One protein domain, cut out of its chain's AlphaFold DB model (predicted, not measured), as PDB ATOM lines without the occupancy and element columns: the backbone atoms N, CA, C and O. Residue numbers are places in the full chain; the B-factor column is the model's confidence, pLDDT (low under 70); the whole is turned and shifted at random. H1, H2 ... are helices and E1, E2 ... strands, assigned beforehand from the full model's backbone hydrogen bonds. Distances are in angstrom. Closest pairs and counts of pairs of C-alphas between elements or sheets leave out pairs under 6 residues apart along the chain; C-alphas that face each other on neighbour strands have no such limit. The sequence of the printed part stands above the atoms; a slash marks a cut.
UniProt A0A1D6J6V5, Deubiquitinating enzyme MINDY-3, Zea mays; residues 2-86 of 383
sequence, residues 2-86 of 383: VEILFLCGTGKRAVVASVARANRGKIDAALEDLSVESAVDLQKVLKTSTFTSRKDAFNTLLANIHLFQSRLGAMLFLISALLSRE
ATOM      1  N   VAL A   2      46.208  33.772  25.953       96.88
ATOM      2  CA  VAL A   2      46.244  35.116  25.317       96.88
ATOM      3  C   VAL A   2      47.635  35.739  25.342       96.88
ATOM      4  O   VAL A   2      48.121  36.134  24.289       96.88
ATOM      5  N   GLU A   3      48.276  35.779  26.514       95.88
ATOM      6  CA  GLU A   3      49.608  36.384  26.645       95.88
ATOM      7  C   GLU A   3      50.644  35.695  25.753       95.88
ATOM      8  O   GLU A   3      51.374  36.378  25.052       95.88
ATOM      9  N   ILE A   4      50.635  34.358  25.676       97.19
ATOM     10  CA  ILE A   4      51.534  33.590  24.797       97.19
ATOM     11  C   ILE A   4      51.280  33.917  23.320       97.19
ATOM     12  O   ILE A   4      52.224  34.118  22.566       97.19
ATOM     13  N   LEU A   5      50.017  34.003  22.886       98.31
ATOM     14  CA  LEU A   5      49.711  34.307  21.482       98.31
ATOM     15  C   LEU A   5      50.127  35.732  21.104       98.31
ATOM     16  O   LEU A   5      50.682  35.939  20.029       98.31
ATOM     17  N   PHE A   6      49.907  36.707  21.994       98.19
ATOM     18  CA  PHE A   6      50.405  38.067  21.782       98.19
ATOM     19  C   PHE A   6      51.927  38.135  21.847       98.19
ATOM     20  O   PHE A   6      52.510  38.892  21.082       98.19
ATOM     21  N   LEU A   7      52.572  37.352  22.713       97.56
ATOM     22  CA  LEU A   7      54.028  37.235  22.772       97.56
ATOM     23  C   LEU A   7      54.586  36.735  21.430       97.56
ATOM     24  O   LEU A   7      55.467  37.383  20.873       97.56
ATOM     25  N   CYS A   8      53.997  35.677  20.859       98.12
ATOM     26  CA  CYS A   8      54.339  35.178  19.521       98.12
ATOM     27  C   CYS A   8      54.179  36.269  18.449       98.12
ATOM     28  O   CYS A   8      55.058  36.459  17.617       98.12
ATOM     29  N   GLY A   9      53.088  37.041  18.493       97.50
ATOM     30  CA  GLY A   9      52.848  38.154  17.569       97.50
ATOM     31  C   GLY A   9      53.476  39.486  17.983       97.50
ATOM     32  O   GLY A   9      52.892  40.540  17.709       97.50
ATOM     33  N   THR A  10      54.628  39.454  18.668       95.81
ATOM     34  CA  THR A  10      55.448  40.620  19.073       95.81
ATOM     35  C   THR A  10      54.685  41.716  19.832       95.81
ATOM     36  O   THR A  10      54.973  42.909  19.745       95.81
ATOM     37  N   GLY A  11      53.656  41.317  20.576       95.88
ATOM     38  CA  GLY A  11      52.760  42.185  21.337       95.88
ATOM     39  C   GLY A  11      51.713  42.926  20.499       95.88
ATOM     40  O   GLY A  11      50.894  43.644  21.079       95.88
ATOM     41  N   LYS A  12      51.713  42.754  19.171       96.69
ATOM     42  CA  LYS A  12      50.871  43.503  18.222       96.69
ATOM     43  C   LYS A  12      49.647  42.723  17.756       96.69
ATOM     44  O   LYS A  12      48.601  43.323  17.510       96.69
ATOM     45  N   ARG A  13      49.775  41.404  17.612       97.38
ATOM     46  CA  ARG A  13      48.722  40.539  17.067       97.38
ATOM     47  C   ARG A  13      48.663  39.187  17.764       97.38
ATOM     48  O   ARG A  13      49.643  38.728  18.331       97.38
ATOM     49  N   ALA A  14      47.513  38.539  17.662       98.38
ATOM     50  CA  ALA A  14      47.311  37.140  18.003       98.38
ATOM     51  C   ALA A  14      46.361  36.506  16.985       98.38
ATOM     52  O   ALA A  14      45.378  37.124  16.574       98.38
ATOM     53  N   VAL A  15      46.628  35.268  16.594       98.19
ATOM     54  CA  VAL A  15      45.739  34.447  15.770       98.19
ATOM     55  C   VAL A  15      45.153  33.351  16.644       98.19
ATOM     56  O   VAL A  15      45.877  32.680  17.368       98.19
ATOM     57  N   VAL A  16      43.839  33.159  16.573       97.31
ATOM     58  CA  VAL A  16      43.134  32.064  17.247       97.31
ATOM     59  C   VAL A  16      42.616  31.103  16.186       97.31
ATOM     60  O   VAL A  16      41.781  31.473  15.358       97.31
ATOM     61  N   ALA A  17      43.118  29.874  16.215       94.81
ATOM     62  CA  ALA A  17      42.650  28.776  15.388       94.81
ATOM     63  C   ALA A  17      41.487  28.030  16.060       94.81
ATOM     64  O   ALA A  17      41.439  27.860  17.277       94.81
ATOM     65  N   SER A  18      40.543  27.573  15.249       90.94
ATOM     66  CA  SER A  18      39.347  26.834  15.657       90.94
ATOM     67  C   SER A  18      38.928  25.864  14.551       90.94
ATOM     68  O   SER A  18      39.437  25.938  13.434       90.94
ATOM     69  N   VAL A  19      37.988  24.966  14.840       86.25
ATOM     70  CA  VAL A  19      37.368  24.078  13.843       86.25
ATOM     71  C   VAL A  19      35.870  24.348  13.748       86.25
ATOM     72  O   VAL A  19      35.213  24.675  14.738       86.25
ATOM     73  N   ALA A  20      35.317  24.268  12.537       68.31
ATOM     74  CA  ALA A  20      33.898  24.529  12.303       68.31
ATOM     75  C   ALA A  20      32.987  23.412  12.865       68.31
ATOM     76  O   ALA A  20      33.309  22.241  12.723       68.31
ATOM     77  N   ARG A  21      31.800  23.796  13.380       55.72
ATOM     78  CA  ARG A  21      30.683  22.947  13.891       55.72
ATOM     79  C   ARG A  21      30.754  22.430  15.338       55.72
ATOM     80  O   ARG A  21      30.279  21.341  15.635       55.72
ATOM     81  N   ALA A  22      31.171  23.263  16.279       51.28
ATOM     82  CA  ALA A  22      30.932  23.001  17.696       51.28
ATOM     83  C   ALA A  22      29.750  23.837  18.224       51.28
ATOM     84  O   ALA A  22      29.926  24.955  18.706       51.28
ATOM     85  N   ASN A  23      28.520  23.313  18.151       51.88
ATOM     86  CA  ASN A  23      27.466  23.815  19.040       51.88
ATOM     87  C   ASN A  23      27.865  23.441  20.475       51.88
ATOM     88  O   ASN A  23      28.234  22.291  20.708       51.88
ATOM     89  N   ARG A  24      27.769  24.397  21.414       55.25
ATOM     90  CA  ARG A  24      28.301  24.381  22.802       55.25
ATOM     91  C   ARG A  24      27.990  23.147  23.686       55.25
ATOM     92  O   ARG A  24      28.391  23.146  24.839       55.25
ATOM     93  N   GLY A  25      27.299  22.115  23.193       52.97
ATOM     94  CA  GLY A  25      26.913  20.922  23.959       52.97
ATOM     95  C   GLY A  25      27.142  19.550  23.304       52.97
ATOM     96  O   GLY A  25      26.804  18.557  23.935       52.97
ATOM     97  N   LYS A  26      27.681  19.441  22.075       58.75
ATOM     98  CA  LYS A  26      27.957  18.137  21.406       58.75
ATOM     99  C   LYS A  26      29.317  18.112  20.705       58.75
ATOM    100  O   LYS A  26      29.421  17.781  19.530       58.75
ATOM    101  N   ILE A  27      30.347  18.556  21.406       64.06
ATOM    102  CA  ILE A  27      31.650  18.840  20.798       64.06
ATOM    103  C   ILE A  27      32.484  17.577  20.705       64.06
ATOM    104  O   ILE A  27      33.009  17.308  19.636       64.06
ATOM    105  N   ASP A  28      32.517  16.768  21.760       61.16
ATOM    106  CA  ASP A  28      33.266  15.512  21.741       61.16
ATOM    107  C   ASP A  28      32.734  14.571  20.657       61.16
ATOM    108  O   ASP A  28      33.512  14.120  19.831       61.16
ATOM    109  N   ALA A  29      31.408  14.420  20.532       61.66
ATOM    110  CA  ALA A  29      30.792  13.641  19.452       61.66
ATOM    111  C   ALA A  29      31.072  14.221  18.048       61.66
ATOM    112  O   ALA A  29      31.404  13.489  17.124       61.66
ATOM    113  N   ALA A  30      30.985  15.547  17.874       64.38
ATOM    114  CA  ALA A  30      31.272  16.183  16.583       64.38
ATOM    115  C   ALA A  30      32.764  16.131  16.205       64.38
ATOM    116  O   ALA A  30      33.104  16.174  15.024       64.38
ATOM    117  N   LEU A  31      33.653  16.072  17.200       69.19
ATOM    118  CA  LEU A  31      35.088  15.906  17.012       69.19
ATOM    119  C   LEU A  31      35.485  14.433  16.884       69.19
ATOM    120  O   LEU A  31      36.514  14.177  16.275       69.19
ATOM    121  N   GLU A  32      34.734  13.474  17.423       64.88
ATOM    122  CA  GLU A  32      34.939  12.033  17.198       64.88
ATOM    123  C   GLU A  32      34.695  11.664  15.731       64.88
ATOM    124  O   GLU A  32      35.523  10.977  15.138       64.88
ATOM    125  N   ASP A  33      33.652  12.227  15.115       66.00
ATOM    126  CA  ASP A  33      33.344  12.031  13.689       66.00
ATOM    127  C   ASP A  33      34.320  12.766  12.744       66.00
ATOM    128  O   ASP A  33      34.320  12.551  11.528       66.00
ATOM    129  N   LEU A  34      35.160  13.662  13.277       71.44
ATOM    130  CA  LEU A  34      36.135  14.418  12.497       71.44
ATOM    131  C   LEU A  34      37.408  13.583  12.264       71.44
ATOM    132  O   LEU A  34      38.378  13.677  13.025       71.44
ATOM    133  N   SER A  35      37.422  12.788  11.190       70.75
ATOM    134  CA  SER A  35      38.647  12.132  10.711       70.75
ATOM    135  C   SER A  35      39.539  13.146   9.990       70.75
ATOM    136  O   SER A  35      39.134  13.755   8.999       70.75
ATOM    137  N   VAL A  36      40.751  13.358  10.508       75.12
ATOM    138  CA  VAL A  36      41.792  14.179   9.873       75.12
ATOM    139  C   VAL A  36      42.920  13.236   9.476       75.12
ATOM    140  O   VAL A  36      43.781  12.916  10.292       75.12
ATOM    141  N   GLU A  37      42.884  12.764   8.232       79.12
ATOM    142  CA  GLU A  37      43.862  11.804   7.693       79.12
ATOM    143  C   GLU A  37      44.969  12.498   6.891       79.12
ATOM    144  O   GLU A  37      46.033  11.927   6.657       79.12
ATOM    145  N   SER A  38      44.746  13.755   6.495       82.19
ATOM    146  CA  SER A  38      45.705  14.558   5.745       82.19
ATOM    147  C   SER A  38      45.702  16.029   6.171       82.19
ATOM    148  O   SER A  38      44.729  16.549   6.726       82.19
ATOM    149  N   ALA A  39      46.783  16.742   5.843       81.44
ATOM    150  CA  ALA A  39      46.866  18.193   6.033       81.44
ATOM    151  C   ALA A  39      45.772  18.951   5.254       81.44
ATOM    152  O   ALA A  39      45.274  19.977   5.718       81.44
ATOM    153  N   VAL A  40      45.359  18.422   4.097       85.25
ATOM    154  CA  VAL A  40      44.294  18.999   3.265       85.25
ATOM    155  C   VAL A  40      42.947  18.930   3.986       85.25
ATOM    156  O   VAL A  40      42.160  19.874   3.919       85.25
ATOM    157  N   ASP A  41      42.681  17.848   4.715       82.88
ATOM    158  CA  ASP A  41      41.437  17.709   5.476       82.88
ATOM    159  C   ASP A  41      41.401  18.657   6.668       82.88
ATOM    160  O   ASP A  41      40.380  19.307   6.897       82.88
ATOM    161  N   LEU A  42      42.539  18.836   7.347       83.19
ATOM    162  CA  LEU A  42      42.667  19.842   8.397       83.19
ATOM    163  C   LEU A  42      42.408  21.252   7.850       83.19
ATOM    164  O   LEU A  42      41.649  22.012   8.448       83.19
ATOM    165  N   GLN A  43      42.976  21.591   6.690       84.56
ATOM    166  CA  GLN A  43      42.812  22.910   6.078       84.56
ATOM    167  C   GLN A  43      41.349  23.226   5.729       84.56
ATOM    168  O   GLN A  43      40.923  24.369   5.882       84.56
ATOM    169  N   LYS A  44      40.557  22.230   5.305       85.12
ATOM    170  CA  LYS A  44      39.126  22.418   4.991       85.12
ATOM    171  C   LYS A  44      38.292  22.812   6.214       85.12
ATOM    172  O   LYS A  44      37.263  23.471   6.062       85.12
ATOM    173  N   VAL A  45      38.692  22.374   7.407       85.56
ATOM    174  CA  VAL A  45      37.898  22.531   8.639       85.56
ATOM    175  C   VAL A  45      38.445  23.597   9.583       85.56
ATOM    176  O   VAL A  45      37.695  24.102  10.426       85.56
ATOM    177  N   LEU A  46      39.722  23.957   9.425       89.81
ATOM    178  CA  LEU A  46      40.404  24.984  10.196       89.81
ATOM    179  C   LEU A  46      39.854  26.375   9.863       89.81
ATOM    180  O   LEU A  46      39.741  26.779   8.709       89.81
ATOM    181  N   LYS A  47      39.554  27.141  10.907       91.31
ATOM    182  CA  LYS A  47      39.177  28.550  10.834       91.31
ATOM    183  C   LYS A  47      40.099  29.361  11.720       91.31
ATOM    184  O   LYS A  47      40.371  28.964  12.850       91.31
ATOM    185  N   THR A  48      40.527  30.514  11.234       94.06
ATOM    186  CA  THR A  48      41.422  31.411  11.964       94.06
ATOM    187  C   THR A  48      40.774  32.778  12.133       94.06
ATOM    188  O   THR A  48      39.962  33.221  11.322       94.06
ATOM    189  N   SER A  49      41.082  33.442  13.237       96.12
ATOM    190  CA  SER A  49      40.661  34.818  13.496       96.12
ATOM    191  C   SER A  49      41.834  35.588  14.075       96.12
ATOM    192  O   SER A  49      42.473  35.119  15.015       96.12
ATOM    193  N   THR A  50      42.126  36.747  13.493       98.00
ATOM    194  CA  THR A  50      43.246  37.604  13.892       98.00
ATOM    195  C   THR A  50      42.743  38.743  14.764       98.00
ATOM    196  O   THR A  50      41.738  39.377  14.453       98.00
ATOM    197  N   PHE A  51      43.470  39.026  15.838       98.31
ATOM    198  CA  PHE A  51      43.135  40.036  16.829       98.31
ATOM    199  C   PHE A  51      44.327  40.951  17.078       98.31
ATOM    200  O   PHE A  51      45.448  40.483  17.245       98.31
ATOM    201  N   THR A  52      44.068  42.252  17.177       97.94
ATOM    202  CA  THR A  52      45.023  43.266  17.668       97.94
ATOM    203  C   THR A  52      44.714  43.701  19.106       97.94
ATOM    204  O   THR A  52      45.528  44.333  19.772       97.94
ATOM    205  N   SER A  53      43.537  43.325  19.618       97.81
ATOM    206  CA  SER A  53      43.048  43.625  20.966       97.81
ATOM    207  C   SER A  53      43.126  42.385  21.858       97.81
ATOM    208  O   SER A  53      42.495  41.361  21.577       97.81
ATOM    209  N   ARG A  54      43.867  42.483  22.975       97.81
ATOM    210  CA  ARG A  54      43.966  41.404  23.983       97.81
ATOM    211  C   ARG A  54      42.600  41.006  24.531       97.81
ATOM    212  O   ARG A  54      42.340  39.824  24.727       97.81
ATOM    213  N   LYS A  55      41.715  41.986  24.738       97.88
ATOM    214  CA  LYS A  55      40.363  41.771  25.263       97.88
ATOM    215  C   LYS A  55      39.520  40.912  24.318       97.88
ATOM    216  O   LYS A  55      38.861  39.980  24.770       97.88
ATOM    217  N   ASP A  56      39.567  41.186  23.018       97.81
ATOM    218  CA  ASP A  56      38.745  40.466  22.038       97.81
ATOM    219  C   ASP A  56      39.277  39.052  21.781       97.81
ATOM    220  O   ASP A  56      38.497  38.097  21.706       97.81
ATOM    221  N   ALA A  57      40.606  38.897  21.759       97.38
ATOM    222  CA  ALA A  57      41.249  37.588  21.728       97.38
ATOM    223  C   ALA A  57      40.890  36.758  22.972       97.38
ATOM    224  O   ALA A  57      40.536  35.585  22.850       97.38
ATOM    225  N   PHE A  58      40.923  37.368  24.164       97.56
ATOM    226  CA  PHE A  58      40.530  36.722  25.418       97.56
ATOM    227  C   PHE A  58      39.077  36.252  25.383       97.56
ATOM    228  O   PHE A  58      38.807  35.082  25.651       97.56
ATOM    229  N   ASN A  59      38.150  37.128  24.993       96.69
ATOM    230  CA  ASN A  59      36.731  36.790  24.892       96.69
ATOM    231  C   ASN A  59      36.490  35.640  23.903       96.69
ATOM    232  O   ASN A  59      35.705  34.736  24.187       96.69
ATOM    233  N   THR A  60      37.195  35.639  22.769       94.50
ATOM    234  CA  THR A  60      37.096  34.574  21.759       94.50
ATOM    235  C   THR A  60      37.656  33.248  22.268       94.50
ATOM    236  O   THR A  60      37.020  32.208  22.089       94.50
ATOM    237  N   LEU A  61      38.820  33.261  22.923       94.88
ATOM    238  CA  LEU A  61      39.409  32.061  23.521       94.88
ATOM    239  C   LEU A  61      38.517  31.495  24.622       94.88
ATOM    240  O   LEU A  61      38.289  30.291  24.656       94.88
ATOM    241  N   LEU A  62      37.959  32.351  25.482       94.38
ATOM    242  CA  LEU A  62      37.048  31.935  26.544       94.38
ATOM    243  C   LEU A  62      35.752  31.344  25.973       94.38
ATOM    244  O   LEU A  62      35.293  30.301  26.433       94.38
ATOM    245  N   ALA A  63      35.184  31.962  24.933       91.06
ATOM    246  CA  ALA A  63      33.999  31.443  24.254       91.06
ATOM    247  C   ALA A  63      34.233  30.062  23.616       91.06
ATOM    248  O   ALA A  63      33.295  29.268  23.535       91.06
ATOM    249  N   ASN A  64      35.473  29.777  23.206       90.06
ATOM    250  CA  ASN A  64      35.892  28.539  22.549       90.06
ATOM    251  C   ASN A  64      36.744  27.624  23.446       90.06
ATOM    252  O   ASN A  64      37.380  26.701  22.939       90.06
ATOM    253  N   ILE A  65      36.775  27.845  24.767       91.38
ATOM    254  CA  ILE A  65      37.703  27.146  25.678       91.38
ATOM    255  C   ILE A  65      37.558  25.621  25.618       91.38
ATOM    256  O   ILE A  65      38.541  24.892  25.694       91.38
ATOM    257  N   HIS A  66      36.337  25.146  25.382       88.00
ATOM    258  CA  HIS A  66      36.006  23.737  25.207       88.00
ATOM    259  C   HIS A  66      36.750  23.085  24.023       88.00
ATOM    260  O   HIS A  66      37.096  21.914  24.097       88.00
ATOM    261  N   LEU A  67      37.057  23.828  22.947       88.25
ATOM    262  CA  LEU A  67      37.844  23.307  21.820       88.25
ATOM    263  C   LEU A  67      39.295  23.081  22.243       88.25
ATOM    264  O   LEU A  67      39.900  22.078  21.872       88.25
ATOM    265  N   PHE A  68      39.836  23.982  23.061       91.12
ATOM    266  CA  PHE A  68      41.196  23.882  23.591       91.12
ATOM    267  C   PHE A  68      41.337  22.844  24.709       91.12
ATOM    268  O   PHE A  68      42.448  22.408  24.994       91.12
ATOM    269  N   GLN A  69      40.225  22.417  25.310       89.94
ATOM    270  CA  GLN A  69      40.164  21.295  26.252       89.94
ATOM    271  C   GLN A  69      39.906  19.944  25.562       89.94
ATOM    272  O   GLN A  69      39.997  18.905  26.210       89.94
ATOM    273  N   SER A  70      39.595  19.950  24.262       87.50
ATOM    274  CA  SER A  70      39.357  18.737  23.473       87.50
ATOM    275  C   SER A  70      40.660  18.059  23.029       87.50
ATOM    276  O   SER A  70      41.751  18.623  23.147       87.50
ATOM    277  N   ARG A  71      40.542  16.886  22.390       84.38
ATOM    278  CA  ARG A  71      41.669  16.154  21.779       84.38
ATOM    279  C   ARG A  71      42.482  16.964  20.757       84.38
ATOM    280  O   ARG A  71      43.639  16.644  20.517       84.38
ATOM    281  N   LEU A  72      41.897  18.004  20.153       86.19
ATOM    282  CA  LEU A  72      42.579  18.876  19.186       86.19
ATOM    283  C   LEU A  72      43.215  20.110  19.836       86.19
ATOM    284  O   LEU A  72      43.860  20.896  19.145       86.19
ATOM    285  N   GLY A  73      43.036  20.313  21.142       91.06
ATOM    286  CA  GLY A  73      43.345  21.577  21.800       91.06
ATOM    287  C   GLY A  73      44.809  21.995  21.705       91.06
ATOM    288  O   GLY A  73      45.092  23.142  21.363       91.06
ATOM    289  N   ALA A  74      45.738  21.058  21.922       90.75
ATOM    290  CA  ALA A  74      47.172  21.317  21.791       90.75
ATOM    291  C   ALA A  74      47.556  21.700  20.353       90.75
ATOM    292  O   ALA A  74      48.283  22.669  20.144       90.75
ATOM    293  N   MET A  75      47.004  21.000  19.358       91.06
ATOM    294  CA  MET A  75      47.235  21.292  17.942       91.06
ATOM    295  C   MET A  75      46.662  22.659  17.547       91.06
ATOM    296  O   MET A  75      47.349  23.453  16.910       91.06
ATOM    297  N   LEU A  76      45.426  22.972  17.953       94.00
ATOM    298  CA  LEU A  76      44.809  24.279  17.702       94.00
ATOM    299  C   LEU A  76      45.610  25.406  18.349       94.00
ATOM    300  O   LEU A  76      45.792  26.463  17.744       94.00
ATOM    301  N   PHE A  77      46.111  25.189  19.563       96.94
ATOM    302  CA  PHE A  77      46.937  26.171  20.246       96.94
ATOM    303  C   PHE A  77      48.298  26.360  19.562       96.94
ATOM    304  O   PHE A  77      48.716  27.499  19.369       96.94
ATOM    305  N   LEU A  78      48.938  25.281  19.107       96.06
ATOM    306  CA  LEU A  78      50.183  25.354  18.342       96.06
ATOM    307  C   LEU A  78      49.998  26.115  17.022       96.06
ATOM    308  O   LEU A  78      50.758  27.033  16.732       96.06
ATOM    309  N   ILE A  79      48.955  25.792  16.252       95.81
ATOM    310  CA  ILE A  79      48.630  26.510  15.008       95.81
ATOM    311  C   ILE A  79      48.370  27.993  15.300       95.81
ATOM    312  O   ILE A  79      48.838  28.860  14.566       95.81
ATOM    313  N   SER A  80      47.660  28.297  16.390       98.00
ATOM    314  CA  SER A  80      47.428  29.673  16.840       98.00
ATOM    315  C   SER A  80      48.745  30.414  17.099       98.00
ATOM    316  O   SER A  80      48.904  31.544  16.640       98.00
ATOM    317  N   ALA A  81      49.704  29.788  17.789       98.38
ATOM    318  CA  ALA A  81      51.012  30.377  18.082       98.38
ATOM    319  C   ALA A  81      51.845  30.603  16.809       98.38
ATOM    320  O   ALA A  81      52.310  31.719  16.578       98.38
ATOM    321  N   LEU A  82      51.943  29.591  15.937       97.81
ATOM    322  CA  LEU A  82      52.666  29.673  14.661       97.81
ATOM    323  C   LEU A  82      52.124  30.797  13.770       97.81
ATOM    324  O   LEU A  82      52.882  31.610  13.252       97.81
ATOM    325  N   LEU A  83      50.799  30.895  13.631       97.81
ATOM    326  CA  LEU A  83      50.168  31.947  12.828       97.81
ATOM    327  C   LEU A  83      50.197  33.326  13.500       97.81
ATOM    328  O   LEU A  83      50.019  34.338  12.822       97.81
ATOM    329  N   SER A  84      50.380  33.382  14.821       98.50
ATOM    330  CA  SER A  84      50.594  34.648  15.528       98.50
ATOM    331  C   SER A  84      51.985  35.209  15.245       98.50
ATOM    332  O   SER A  84      52.082  36.417  15.052       98.50
ATOM    333  N   ARG A  85      53.013  34.342  15.197       98.00
ATOM    334  CA  ARG A  85      54.392  34.703  14.828       98.00
ATOM    335  C   ARG A  85      54.567  34.971  13.336       98.00
ATOM    336  O   ARG A  85      55.399  35.792  13.019       98.00
ATOM    337  N   GLU A  86      53.739  34.370  12.477       97.38
ATOM    338  CA  GLU A  86      53.856  34.384  11.004       97.38
ATOM    339  C   GLU A  86      54.912  33.387  10.491       97.38
ATOM    340  O   GLU A  86      55.926  33.134  11.136       97.38
TER     341      GLU A  86
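AT A GLANCE: This is residues 2 to 86 of the 383 residues of the protein "Deubiquitinating enzyme MINDY-3" of Zea mays (UniProt A0A1D6J6V5). A two-stranded ribbon, E1 and E2, runs through the model, with E1 passing between helix H6, which packs along it, and helix H4; H1 packs on both helices near the end where E1 begins. At the other end of the ribbon lie H3, which leads straight into E2, and the outlying H2, so that the link from E1 to E2 swings well away from the core. The printed part has 85 residues, with six named helices and two named strands in the order H1, E1, H2, H3, E2, H4, H5, H6; the sheet, order E1 - E2, is antiparallel, and the class is mixed, helices and strands. It is compact, with a radius of gyration of the C-alphas of 12.8 A, and its C-alphas span 37 by 27 by 16 A.

HOW THE PARTS SIT: E1, residues 14 to 19, and E2, residues 46 to 51, are antiparallel neighbours at 155 degrees; N 16 and O 49 are 2.9 A apart and N 47 and O 18 are 2.8 A apart, within hydrogen-bond range. H6, residues 73 to 85, has 16 pairs of C-alphas within 8 A of E1, the closest those of Ala 14 and Ser 84 at 4.8 A. H1, residues 2 to 8, touches H6, with residues 80 to 85 of H6 alone, at a steep tilt of 48 degrees, the same way; the closest C-alphas are those of Cys 8 and Arg 85, 4.7 A apart. H1 also touches H4, residues 54 to 63, at a steep tilt of 59 degrees, opposite ways, closest at the C-alphas of Val 2 and Phe 58, 5.9 A. H4 and H6 are apart. H5, residues 65 to 68, and H6 touch only at the corner, closest at the C-alphas of Leu 67 and Gly 73, 5.8 A. H2, residues 27 to 32, is close to H5 but not clearly touching, closest at the C-alphas of Ile 27 and Leu 67, 7.7 A. H3, residues 39 to 45, touches no helix. Every O i to N i+4 pair is within hydrogen-bond range in H1, H2, H4 and H6; H3 has 2 of 3, and H5 is too short for such a pair.

IN THESE COORDINATES: H1 begins at C-alpha 2, (46.244, 35.116, 25.317). E1 is 16.9 A long from first to last C-alpha and E2 16.7 A. H4 measures 14.1 A and H6 18.5 A, ending at C-alpha 85, (54.392, 34.703, 14.828). H1, H2, H3 and H5 are shorter, at 10.0, 8.4, 10.3 and 5.2 A.

THE WHOLE: The two C-alphas farthest apart, those of Gly 11 and Asp 33, are 36.7 A apart. The printed part has no cut, and no link is long; those from E1 to H2 and from H2 to H3 are short and the others tight. Mean pLDDT of the printed part is 87.1, and residues 20 to 33 are under 70.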